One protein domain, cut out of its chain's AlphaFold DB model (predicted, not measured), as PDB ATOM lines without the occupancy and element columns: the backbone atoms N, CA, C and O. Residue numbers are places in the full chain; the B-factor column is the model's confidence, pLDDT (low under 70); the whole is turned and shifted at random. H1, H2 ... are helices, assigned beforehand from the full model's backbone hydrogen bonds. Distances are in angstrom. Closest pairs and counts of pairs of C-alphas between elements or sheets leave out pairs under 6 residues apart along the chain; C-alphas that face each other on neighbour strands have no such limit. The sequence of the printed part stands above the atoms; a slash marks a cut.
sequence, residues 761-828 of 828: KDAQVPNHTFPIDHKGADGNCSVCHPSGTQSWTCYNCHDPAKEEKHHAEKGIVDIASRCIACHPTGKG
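This is residues 761 to 828 of the 828 residues of an uncharacterized protein of Chloroflexi bacterium (UniProt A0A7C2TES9). A rod with little regular structure, mostly loops: the printed part winds from a long stretch with no named element, residues 761 to 780, past the small helix H1 out to H2 near the far end, then folds back to the small helix H3. The 68 printed residues hold three named helices, H1, H2, H3 in that order, and no named strand; the class is all helix, with 18 residues in named elements. The whole is only just loose, close to compact, with a radius of gyration of the C-alphas of 13.2 A and spans of 44 by 21 by 20 A.

H1, residues 781 to 784, begins at C-alpha (-41.304, 3.578, -4.824) and measures 5.7 A. H2, residues 800 to 809, measures 14.4 A. H3, residues 819 to 822, measures 5.4 A and ends at C-alpha (-25.877, -1.016, -18.058).

H1, H2 and H3 are apart from one another. Every O i to N i+4 pair is within hydrogen-bond range in H2; H1 and H3 are too short for one.

The C-alphas farthest apart, of Lys 761 and Gly 811, are 43.8 A apart. The printed part has no cut. The link H1 to H2 is long. Mean pLDDT of the printed part is 72.3; residues 761 to 767 are among those under 70.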
ATOM      1  N   LYS A 761     -48.690  -8.500   2.997       50.31
ATOM      2  CA  LYS A 761     -47.281  -8.106   3.173       50.31
ATOM      3  C   LYS A 761     -46.460  -8.156   1.884       50.31
ATOM      4  O   LYS A 761     -45.507  -7.395   1.779       50.31
ATOM      5  N   ASP A 762     -46.881  -8.948   0.901       54.16
ATOM      6  CA  ASP A 762     -46.167  -9.098  -0.366       54.16
ATOM      7  C   ASP A 762     -46.992  -8.456  -1.479       54.16
ATOM      8  O   ASP A 762     -47.805  -9.108  -2.137       54.16
ATOM      9  N   ALA A 763     -46.828  -7.141  -1.654       56.16
ATOM     10  CA  ALA A 763     -47.380  -6.461  -2.819       56.16
ATOM     11  C   ALA A 763     -46.736  -7.073  -4.063       56.16
ATOM     12  O   ALA A 763     -45.534  -6.920  -4.286       56.16
ATOM     13  N   GLN A 764     -47.516  -7.781  -4.873       56.62
ATOM     14  CA  GLN A 764     -46.998  -8.243  -6.148       56.62
ATOM     15  C   GLN A 764     -47.006  -7.051  -7.097       56.62
ATOM     16  O   GLN A 764     -48.066  -6.550  -7.466       56.62
ATOM     17  N   VAL A 765     -45.811  -6.568  -7.437       61.53
ATOM     18  CA  VAL A 765     -45.603  -5.553  -8.472       61.53
ATOM     19  C   VAL A 765     -45.256  -6.297  -9.761       61.53
ATOM     20  O   VAL A 765     -44.082  -6.592  -9.997       61.53
ATOM     21  N   PRO A 766     -46.247  -6.688 -10.580       52.94
ATOM     22  CA  PRO A 766     -45.955  -7.325 -11.852       52.94
ATOM     23  C   PRO A 766     -45.124  -6.364 -12.716       52.94
ATOM     24  O   PRO A 766     -45.484  -5.197 -12.868       52.94
ATOM     25  N   ASN A 767     -44.024  -6.871 -13.287       57.69
ATOM     26  CA  ASN A 767     -43.137  -6.197 -14.252       57.69
ATOM     27  C   ASN A 767     -42.067  -5.220 -13.708       57.69
ATOM     28  O   ASN A 767     -41.643  -4.329 -14.443       57.69
ATOM     29  N   HIS A 768     -41.568  -5.379 -12.476       71.12
ATOM     30  CA  HIS A 768     -40.412  -4.598 -12.003       71.12
ATOM     31  C   HIS A 768     -39.081  -5.350 -12.225       71.12
ATOM     32  O   HIS A 768     -38.811  -6.346 -11.562       71.12
ATOM     33  N   THR A 769     -38.243  -4.887 -13.164       67.56
ATOM     34  CA  THR A 769     -36.988  -5.572 -13.566       67.56
ATOM     35  C   THR A 769     -35.748  -5.117 -12.784       67.56
ATOM     36  O   THR A 769     -34.766  -5.848 -12.710       67.56
ATOM     37  N   PHE A 770     -35.773  -3.914 -12.202       76.44
ATOM     38  CA  PHE A 770     -34.684  -3.369 -11.378       76.44
ATOM     39  C   PHE A 770     -34.877  -3.766  -9.896       76.44
ATOM     40  O   PHE A 770     -36.013  -3.953  -9.473       76.44
ATOM     41  N   PRO A 771     -33.844  -3.914  -9.054       75.56
ATOM     42  CA  PRO A 771     -34.058  -4.258  -7.644       75.56
ATOM     43  C   PRO A 771     -34.792  -3.150  -6.870       75.56
ATOM     44  O   PRO A 771     -34.347  -2.003  -6.836       75.56
ATOM     45  N   ILE A 772     -35.912  -3.502  -6.234       74.50
ATOM     46  CA  ILE A 772     -36.781  -2.578  -5.474       74.50
ATOM     47  C   ILE A 772     -36.084  -2.042  -4.205       74.50
ATOM     48  O   ILE A 772     -36.417  -0.970  -3.700       74.50
ATOM     49  N   ASP A 773     -35.084  -2.760  -3.699       69.31
ATOM     50  CA  ASP A 773     -34.341  -2.473  -2.471       69.31
ATOM     51  C   ASP A 773     -32.910  -1.954  -2.725       69.31
ATOM     52  O   ASP A 773     -32.060  -1.966  -1.826       69.31
ATOM     53  N   HIS A 774     -32.628  -1.439  -3.929       76.81
ATOM     54  CA  HIS A 774     -31.294  -0.960  -4.294       76.81
ATOM     55  C   HIS A 774     -30.750   0.098  -3.312       76.81
ATOM     56  O   HIS A 774     -31.345   1.155  -3.098       76.81
ATOM     57  N   LYS A 775     -29.592  -0.221  -2.710       68.19
ATOM     58  CA  LYS A 775     -28.807   0.600  -1.769       68.19
ATOM     59  C   LYS A 775     -29.617   1.241  -0.626       68.19
ATOM     60  O   LYS A 775     -29.217   2.284  -0.108       68.19
ATOM     61  N   GLY A 776     -30.705   0.594  -0.199       63.03
ATOM     62  CA  GLY A 776     -31.504   1.026   0.953       63.03
ATOM     63  C   GLY A 776     -32.775   1.806   0.614       63.03
ATOM     64  O   GLY A 776     -33.283   2.514   1.476       63.03
ATOM     65  N   ALA A 777     -33.305   1.681  -0.607       65.19
ATOM     66  CA  ALA A 777     -34.610   2.251  -0.957       65.19
ATOM     67  C   ALA A 777     -35.793   1.623  -0.177       65.19
ATOM     68  O   ALA A 777     -36.853   2.242  -0.104       65.19
ATOM     69  N   ASP A 778     -35.614   0.429   0.411       65.25
ATOM     70  CA  ASP A 778     -36.554  -0.253   1.326       65.25
ATOM     71  C   ASP A 778     -38.011  -0.318   0.813       65.25
ATOM     72  O   ASP A 778     -38.975  -0.134   1.554       65.25
ATOM     73  N   GLY A 779     -38.190  -0.495  -0.502       66.38
ATOM     74  CA  GLY A 779     -39.517  -0.547  -1.123       66.38
ATOM     75  C   GLY A 779     -40.240   0.797  -1.243       66.38
ATOM     76  O   GLY A 779     -41.422   0.826  -1.589       66.38
ATOM     77  N   ASN A 780     -39.571   1.928  -0.993       70.38
ATOM     78  CA  ASN A 780     -40.162   3.249  -1.178       70.38
ATOM     79  C   ASN A 780     -40.124   3.683  -2.652       70.38
ATOM     80  O   ASN A 780     -39.214   4.385  -3.100       70.38
ATOM     81  N   CYS A 781     -41.173   3.314  -3.391       73.44
ATOM     82  CA  CYS A 781     -41.304   3.578  -4.824       73.44
ATOM     83  C   CYS A 781     -41.100   5.058  -5.186       73.44
ATOM     84  O   CYS A 781     -40.554   5.345  -6.243       73.44
ATOM     85  N   SER A 782     -41.482   5.998  -4.311       74.19
ATOM     86  CA  SER A 782     -41.382   7.446  -4.572       74.19
ATOM     87  C   SER A 782     -39.945   7.964  -4.715       74.19
ATOM     88  O   SER A 782     -39.731   8.987  -5.362       74.19
ATOM     89  N   VAL A 783     -38.958   7.242  -4.170       75.06
ATOM     90  CA  VAL A 783     -37.532   7.585  -4.302       75.06
ATOM     91  C   VAL A 783     -37.075   7.429  -5.749       75.06
ATOM     92  O   VAL A 783     -36.356   8.283  -6.264       75.06
ATOM     93  N   CYS A 784     -37.528   6.364  -6.413       76.31
ATOM     94  CA  CYS A 784     -37.222   6.115  -7.818       76.31
ATOM     95  C   CYS A 784     -38.247   6.777  -8.742       76.31
ATOM     96  O   CYS A 784     -37.863   7.235  -9.810       76.31
ATOM     97  N   HIS A 785     -39.512   6.879  -8.318       80.38
ATOM     98  CA  HIS A 785     -40.661   7.350  -9.094       80.38
ATOM     99  C   HIS A 785     -41.289   8.641  -8.526       80.38
ATOM    100  O   HIS A 785     -42.401   8.607  -7.983       80.38
ATOM    101  N   PRO A 786     -40.623   9.802  -8.651       73.00
ATOM    102  CA  PRO A 786     -41.040  11.041  -7.986       73.00
ATOM    103  C   PRO A 786     -42.355  11.636  -8.519       73.00
ATOM    104  O   PRO A 786     -42.957  12.483  -7.864       73.00
ATOM    105  N   SER A 787     -42.820  11.225  -9.701       73.12
ATOM    106  CA  SER A 787     -44.063  11.719 -10.316       73.12
ATOM    107  C   SER A 787     -44.984  10.580 -10.771       73.12
ATOM    108  O   SER A 787     -45.753  10.726 -11.718       73.12
ATOM    109  N   GLY A 788     -44.930   9.444 -10.066       64.62
ATOM    110  CA  GLY A 788     -45.746   8.258 -10.343       64.62
ATOM    111  C   GLY A 788     -45.010   7.182 -11.146       64.62
ATOM    112  O   GLY A 788     -43.879   7.376 -11.588       64.62
ATOM    113  N   THR A 789     -45.666   6.031 -11.332       63.06
ATOM    114  CA  THR A 789     -45.062   4.769 -11.812       63.06
ATOM    115  C   THR A 789     -44.450   4.829 -13.214       63.06
ATOM    116  O   THR A 789     -43.627   3.986 -13.547       63.06
ATOM    117  N   GLN A 790     -44.812   5.821 -14.033       65.00
ATOM    118  CA  GLN A 790     -44.254   6.000 -15.381       65.00
ATOM    119  C   GLN A 790     -42.999   6.886 -15.426       65.00
ATOM    120  O   GLN A 790     -42.268   6.856 -16.410       65.00
ATOM    121  N   SER A 791     -42.729   7.668 -14.378       71.19
ATOM    122  CA  SER A 791     -41.536   8.522 -14.284       71.19
ATOM    123  C   SER A 791     -40.499   7.852 -13.397       71.19
ATOM    124  O   SER A 791     -40.879   7.412 -12.319       71.19
ATOM    125  N   TRP A 792     -39.224   7.784 -13.787       80.19
ATOM    126  CA  TRP A 792     -38.163   7.312 -12.893       80.19
ATOM    127  C   TRP A 792     -36.869   8.119 -13.037       80.19
ATOM    128  O   TRP A 792     -36.619   8.708 -14.086       80.19
ATOM    129  N   THR A 793     -36.053   8.175 -11.980       81.25
ATOM    130  CA  THR A 793     -34.727   8.814 -12.013       81.25
ATOM    131  C   THR A 793     -33.753   8.156 -11.037       81.25
ATOM    132  O   THR A 793     -34.112   7.832  -9.907       81.25
ATOM    133  N   CYS A 794     -32.494   7.993 -11.454       82.12
ATOM    134  CA  CYS A 794     -31.400   7.561 -10.576       82.12
ATOM    135  C   CYS A 794     -30.727   8.744  -9.858       82.12
ATOM    136  O   CYS A 794     -30.043   8.558  -8.850       82.12
ATOM    137  N   TYR A 795     -30.932   9.969 -10.348       83.06
ATOM    138  CA  TYR A 795     -30.203  11.158  -9.897       83.06
ATOM    139  C   TYR A 795     -30.663  11.711  -8.542       83.06
ATOM    140  O   TYR A 795     -30.073  12.644  -8.012       83.06
ATOM    141  N   ASN A 796     -31.681  11.098  -7.935       79.19
ATOM    142  CA  ASN A 796     -32.036  11.370  -6.542       79.19
ATOM    143  C   ASN A 796     -30.979  10.837  -5.558       79.19
ATOM    144  O   ASN A 796     -30.927  11.280  -4.412       79.19
ATOM    145  N   CYS A 797     -30.141   9.888  -5.989       79.56
ATOM    146  CA  CYS A 797     -29.049   9.331  -5.185       79.56
ATOM    147  C   CYS A 797     -27.674   9.432  -5.869       79.56
ATOM    148  O   CYS A 797     -26.658   9.385  -5.177       79.56
ATOM    149  N   HIS A 798     -27.650   9.576  -7.196       81.50
ATOM    150  CA  HIS A 798     -26.453   9.648  -8.034       81.50
ATOM    151  C   HIS A 798     -26.202  11.069  -8.549       81.50
ATOM    152  O   HIS A 798     -27.130  11.740  -8.994       81.50
ATOM    153  N   ASP A 799     -24.959  11.542  -8.490       83.75
ATOM    154  CA  ASP A 799     -24.593  12.910  -8.872       83.75
ATOM    155  C   ASP A 799     -24.281  12.955 -10.379       83.75
ATOM    156  O   ASP A 799     -23.282  12.385 -10.810       83.75
ATOM    157  N   PRO A 800     -25.078  13.637 -11.219       80.69
ATOM    158  CA  PRO A 800     -24.905  13.580 -12.671       80.69
ATOM    159  C   PRO A 800     -23.476  13.899 -13.138       80.69
ATOM    160  O   PRO A 800     -22.957  13.234 -14.032       80.69
ATOM    161  N   ALA A 801     -22.816  14.869 -12.495       81.25
ATOM    162  CA  ALA A 801     -21.498  15.347 -12.906       81.25
ATOM    163  C   ALA A 801     -20.363  14.373 -12.552       81.25
ATOM    164  O   ALA A 801     -19.374  14.264 -13.284       81.25
ATOM    165  N   LYS A 802     -20.477  13.661 -11.426       82.69
ATOM    166  CA  LYS A 802     -19.474  12.662 -11.023       82.69
ATOM    167  C   LYS A 802     -19.593  11.404 -11.870       82.69
ATOM    168  O   LYS A 802     -18.577  10.846 -12.286       82.69
ATOM    169  N   GLU A 803     -20.820  11.008 -12.158       81.81
ATOM    170  CA  GLU A 803     -21.142   9.804 -12.900       81.81
ATOM    171  C   GLU A 803     -20.711   9.987 -14.358       81.81
ATOM    172  O   GLU A 803     -20.073   9.103 -14.925       81.81
ATOM    173  N   GLU A 804     -20.950  11.158 -14.947       79.88
ATOM    174  CA  GLU A 804     -20.473  11.487 -16.293       79.88
ATOM    175  C   GLU A 804     -18.945  11.482 -16.384       79.88
ATOM    176  O   GLU A 804     -18.387  10.879 -17.302       79.88
ATOM    177  N   LYS A 805     -18.247  12.043 -15.387       81.50
ATOM    178  CA  LYS A 805     -16.780  11.988 -15.330       81.50
ATOM    179  C   LYS A 805     -16.260  10.548 -15.246       81.50
ATOM    180  O   LYS A 805     -15.334  10.193 -15.973       81.50
ATOM    181  N   HIS A 806     -16.859   9.716 -14.393       80.56
ATOM    182  CA  HIS A 806     -16.450   8.318 -14.226       80.56
ATOM    183  C   HIS A 806     -16.645   7.494 -15.508       80.56
ATOM    184  O   HIS A 806     -15.791   6.683 -15.872       80.56
ATOM    185  N   HIS A 807     -17.754   7.710 -16.214       83.62
ATOM    186  CA  HIS A 807     -18.033   7.033 -17.478       83.62
ATOM    187  C   HIS A 807     -17.151   7.549 -18.623       83.62
ATOM    188  O   HIS A 807     -16.669   6.742 -19.419       83.62
ATOM    189  N   ALA A 808     -16.851   8.852 -18.658       80.31
ATOM    190  CA  ALA A 808     -15.933   9.443 -19.629       80.31
ATOM    191  C   ALA A 808     -14.503   8.891 -19.487       80.31
ATOM    192  O   ALA A 808     -13.874   8.557 -20.491       80.31
ATOM    193  N   GLU A 809     -14.011   8.709 -18.256       83.12
ATOM    194  CA  GLU A 809     -12.712   8.066 -17.982       83.12
ATOM    195  C   GLU A 809     -12.652   6.614 -18.494       83.12
ATOM    196  O   GLU A 809     -11.582   6.122 -18.852       83.12
ATOM    197  N   LYS A 810     -13.804   5.939 -18.579       77.75
ATOM    198  CA  LYS A 810     -13.946   4.575 -19.112       77.75
ATOM    199  C   LYS A 810     -14.341   4.529 -20.596       77.75
ATOM    200  O   LYS A 810     -14.573   3.443 -21.121       77.75
ATOM    201  N   GLY A 811     -14.408   5.676 -21.274       78.88
ATOM    202  CA  GLY A 811     -14.758   5.768 -22.695       78.88
ATOM    203  C   GLY A 811     -16.220   5.436 -23.017       78.88
ATOM    204  O   GLY A 811     -16.529   5.100 -24.159       78.88
ATOM    205  N   ILE A 812     -17.119   5.508 -22.033       74.69
ATOM    206  CA  ILE A 812     -18.549   5.229 -22.194       74.69
ATOM    207  C   ILE A 812     -19.263   6.557 -22.481       74.69
ATOM    208  O   ILE A 812     -19.292   7.448 -21.634       74.69
ATOM    209  N   VAL A 813     -19.840   6.685 -23.677       67.31
ATOM    210  CA  VAL A 813     -20.609   7.861 -24.122       67.31
ATOM    211  C   VAL A 813     -22.105   7.524 -24.204       67.31
ATOM    212  O   VAL A 813     -22.452   6.380 -24.483       67.31
ATOM    213  N   ASP A 814     -22.972   8.519 -23.971       64.12
ATOM    214  CA  ASP A 814     -24.450   8.426 -24.018       64.12
ATOM    215  C   ASP A 814     -25.120   7.641 -22.859       64.12
ATOM    216  O   ASP A 814     -25.817   6.641 -23.041       64.12
ATOM    217  N   ILE A 815     -24.885   8.100 -21.622       67.06
ATOM    218  CA  ILE A 815     -25.288   7.412 -20.377       67.06
ATOM    219  C   ILE A 815     -26.625   7.870 -19.771       67.06
ATOM    220  O   ILE A 815     -27.220   7.135 -18.985       67.06
ATOM    221  N   ALA A 816     -27.110   9.071 -20.106       59.91
ATOM    222  CA  ALA A 816     -28.109   9.779 -19.293       59.91
ATOM    223  C   ALA A 816     -29.511   9.129 -19.264       59.91
ATOM    224  O   ALA A 816     -30.337   9.482 -18.425       59.91
ATOM    225  N   SER A 817     -29.785   8.169 -20.151       61.59
ATOM    226  CA  SER A 817     -31.094   7.511 -20.293       61.59
ATOM    227  C   SER A 817     -31.047   5.979 -20.221       61.59
ATOM    228  O   SER A 817     -32.092   5.331 -20.272       61.59
ATOM    229  N   ARG A 818     -29.857   5.372 -20.090       72.12
ATOM    230  CA  ARG A 818     -29.659   3.912 -20.232       72.12
ATOM    231  C   ARG A 818     -29.127   3.224 -18.977       72.12
ATOM    232  O   ARG A 818     -28.701   2.074 -19.049       72.12
ATOM    233  N   CYS A 819     -29.205   3.885 -17.823       76.12
ATOM    234  CA  CYS A 819     -28.648   3.401 -16.557       76.12
ATOM    235  C   CYS A 819     -29.044   1.949 -16.244       76.12
ATOM    236  O   CYS A 819     -28.181   1.139 -15.936       76.12
ATOM    237  N   ILE A 820     -30.325   1.592 -16.396       77.44
ATOM    238  CA  ILE A 820     -30.840   0.242 -16.099       77.44
ATOM    239  C   ILE A 820     -30.321  -0.806 -17.097       77.44
ATOM    240  O   ILE A 820     -30.121  -1.956 -16.724       77.44
ATOM    241  N   ALA A 821     -30.048  -0.423 -18.347       74.62
ATOM    242  CA  ALA A 821     -29.491  -1.344 -19.339       74.62
ATOM    243  C   ALA A 821     -28.037  -1.720 -19.014       74.62
ATOM    244  O   ALA A 821     -27.627  -2.853 -19.251       74.62
ATOM    245  N   CYS A 822     -27.266  -0.783 -18.457       76.75
ATOM    246  CA  CYS A 822     -25.877  -1.016 -18.058       76.75
ATOM    247  C   CYS A 822     -25.750  -1.548 -16.620       76.75
ATOM    248  O   CYS A 822     -24.834  -2.314 -16.332       76.75
ATOM    249  N   HIS A 823     -26.691  -1.199 -15.740       81.25
ATOM    250  CA  HIS A 823     -26.725  -1.587 -14.327       81.25
ATOM    251  C   HIS A 823     -28.049  -2.278 -13.953       81.25
ATOM    252  O   HIS A 823     -28.752  -1.812 -13.057       81.25
ATOM    253  N   PRO A 824     -28.410  -3.412 -14.580       76.56
ATOM    254  CA  PRO A 824     -29.712  -4.058 -14.371       76.56
ATOM    255  C   PRO A 824     -29.911  -4.580 -12.942       76.56
ATOM    256  O   PRO A 824     -31.036  -4.724 -12.479       76.56
ATOM    257  N   THR A 825     -28.818  -4.825 -12.217       76.00
ATOM    258  CA  THR A 825     -28.820  -5.262 -10.811       76.00
ATOM    259  C   THR A 825     -28.588  -4.108  -9.827       76.00
ATOM    260  O   THR A 825     -28.401  -4.334  -8.631       76.00
ATOM    261  N   GLY A 826     -28.518  -2.869 -10.325       70.62
ATOM    262  CA  GLY A 826     -28.134  -1.688  -9.553       70.62
ATOM    263  C   GLY A 826     -26.655  -1.642  -9.140       70.62
ATOM    264  O   GLY A 826     -26.246  -0.709  -8.464       70.62
ATOM    265  N   LYS A 827     -25.821  -2.617  -9.516       67.81
ATOM    266  CA  LYS A 827     -24.375  -2.586  -9.235       67.81
ATOM    267  C   LYS A 827     -23.624  -2.008 -10.441       67.81
ATOM    268  O   LYS A 827     -23.828  -2.475 -11.563       67.81
ATOM    269  N   GLY A 828     -22.782  -1.000 -10.211       62.28
ATOM    270  CA  GLY A 828     -21.971  -0.322 -11.227       62.28
ATOM    271  C   GLY A 828     -20.531  -0.117 -10.820       62.28
ATOM    272  O   GLY A 828     -20.294  -0.007  -9.596       62.28
TER     273      GLY A 828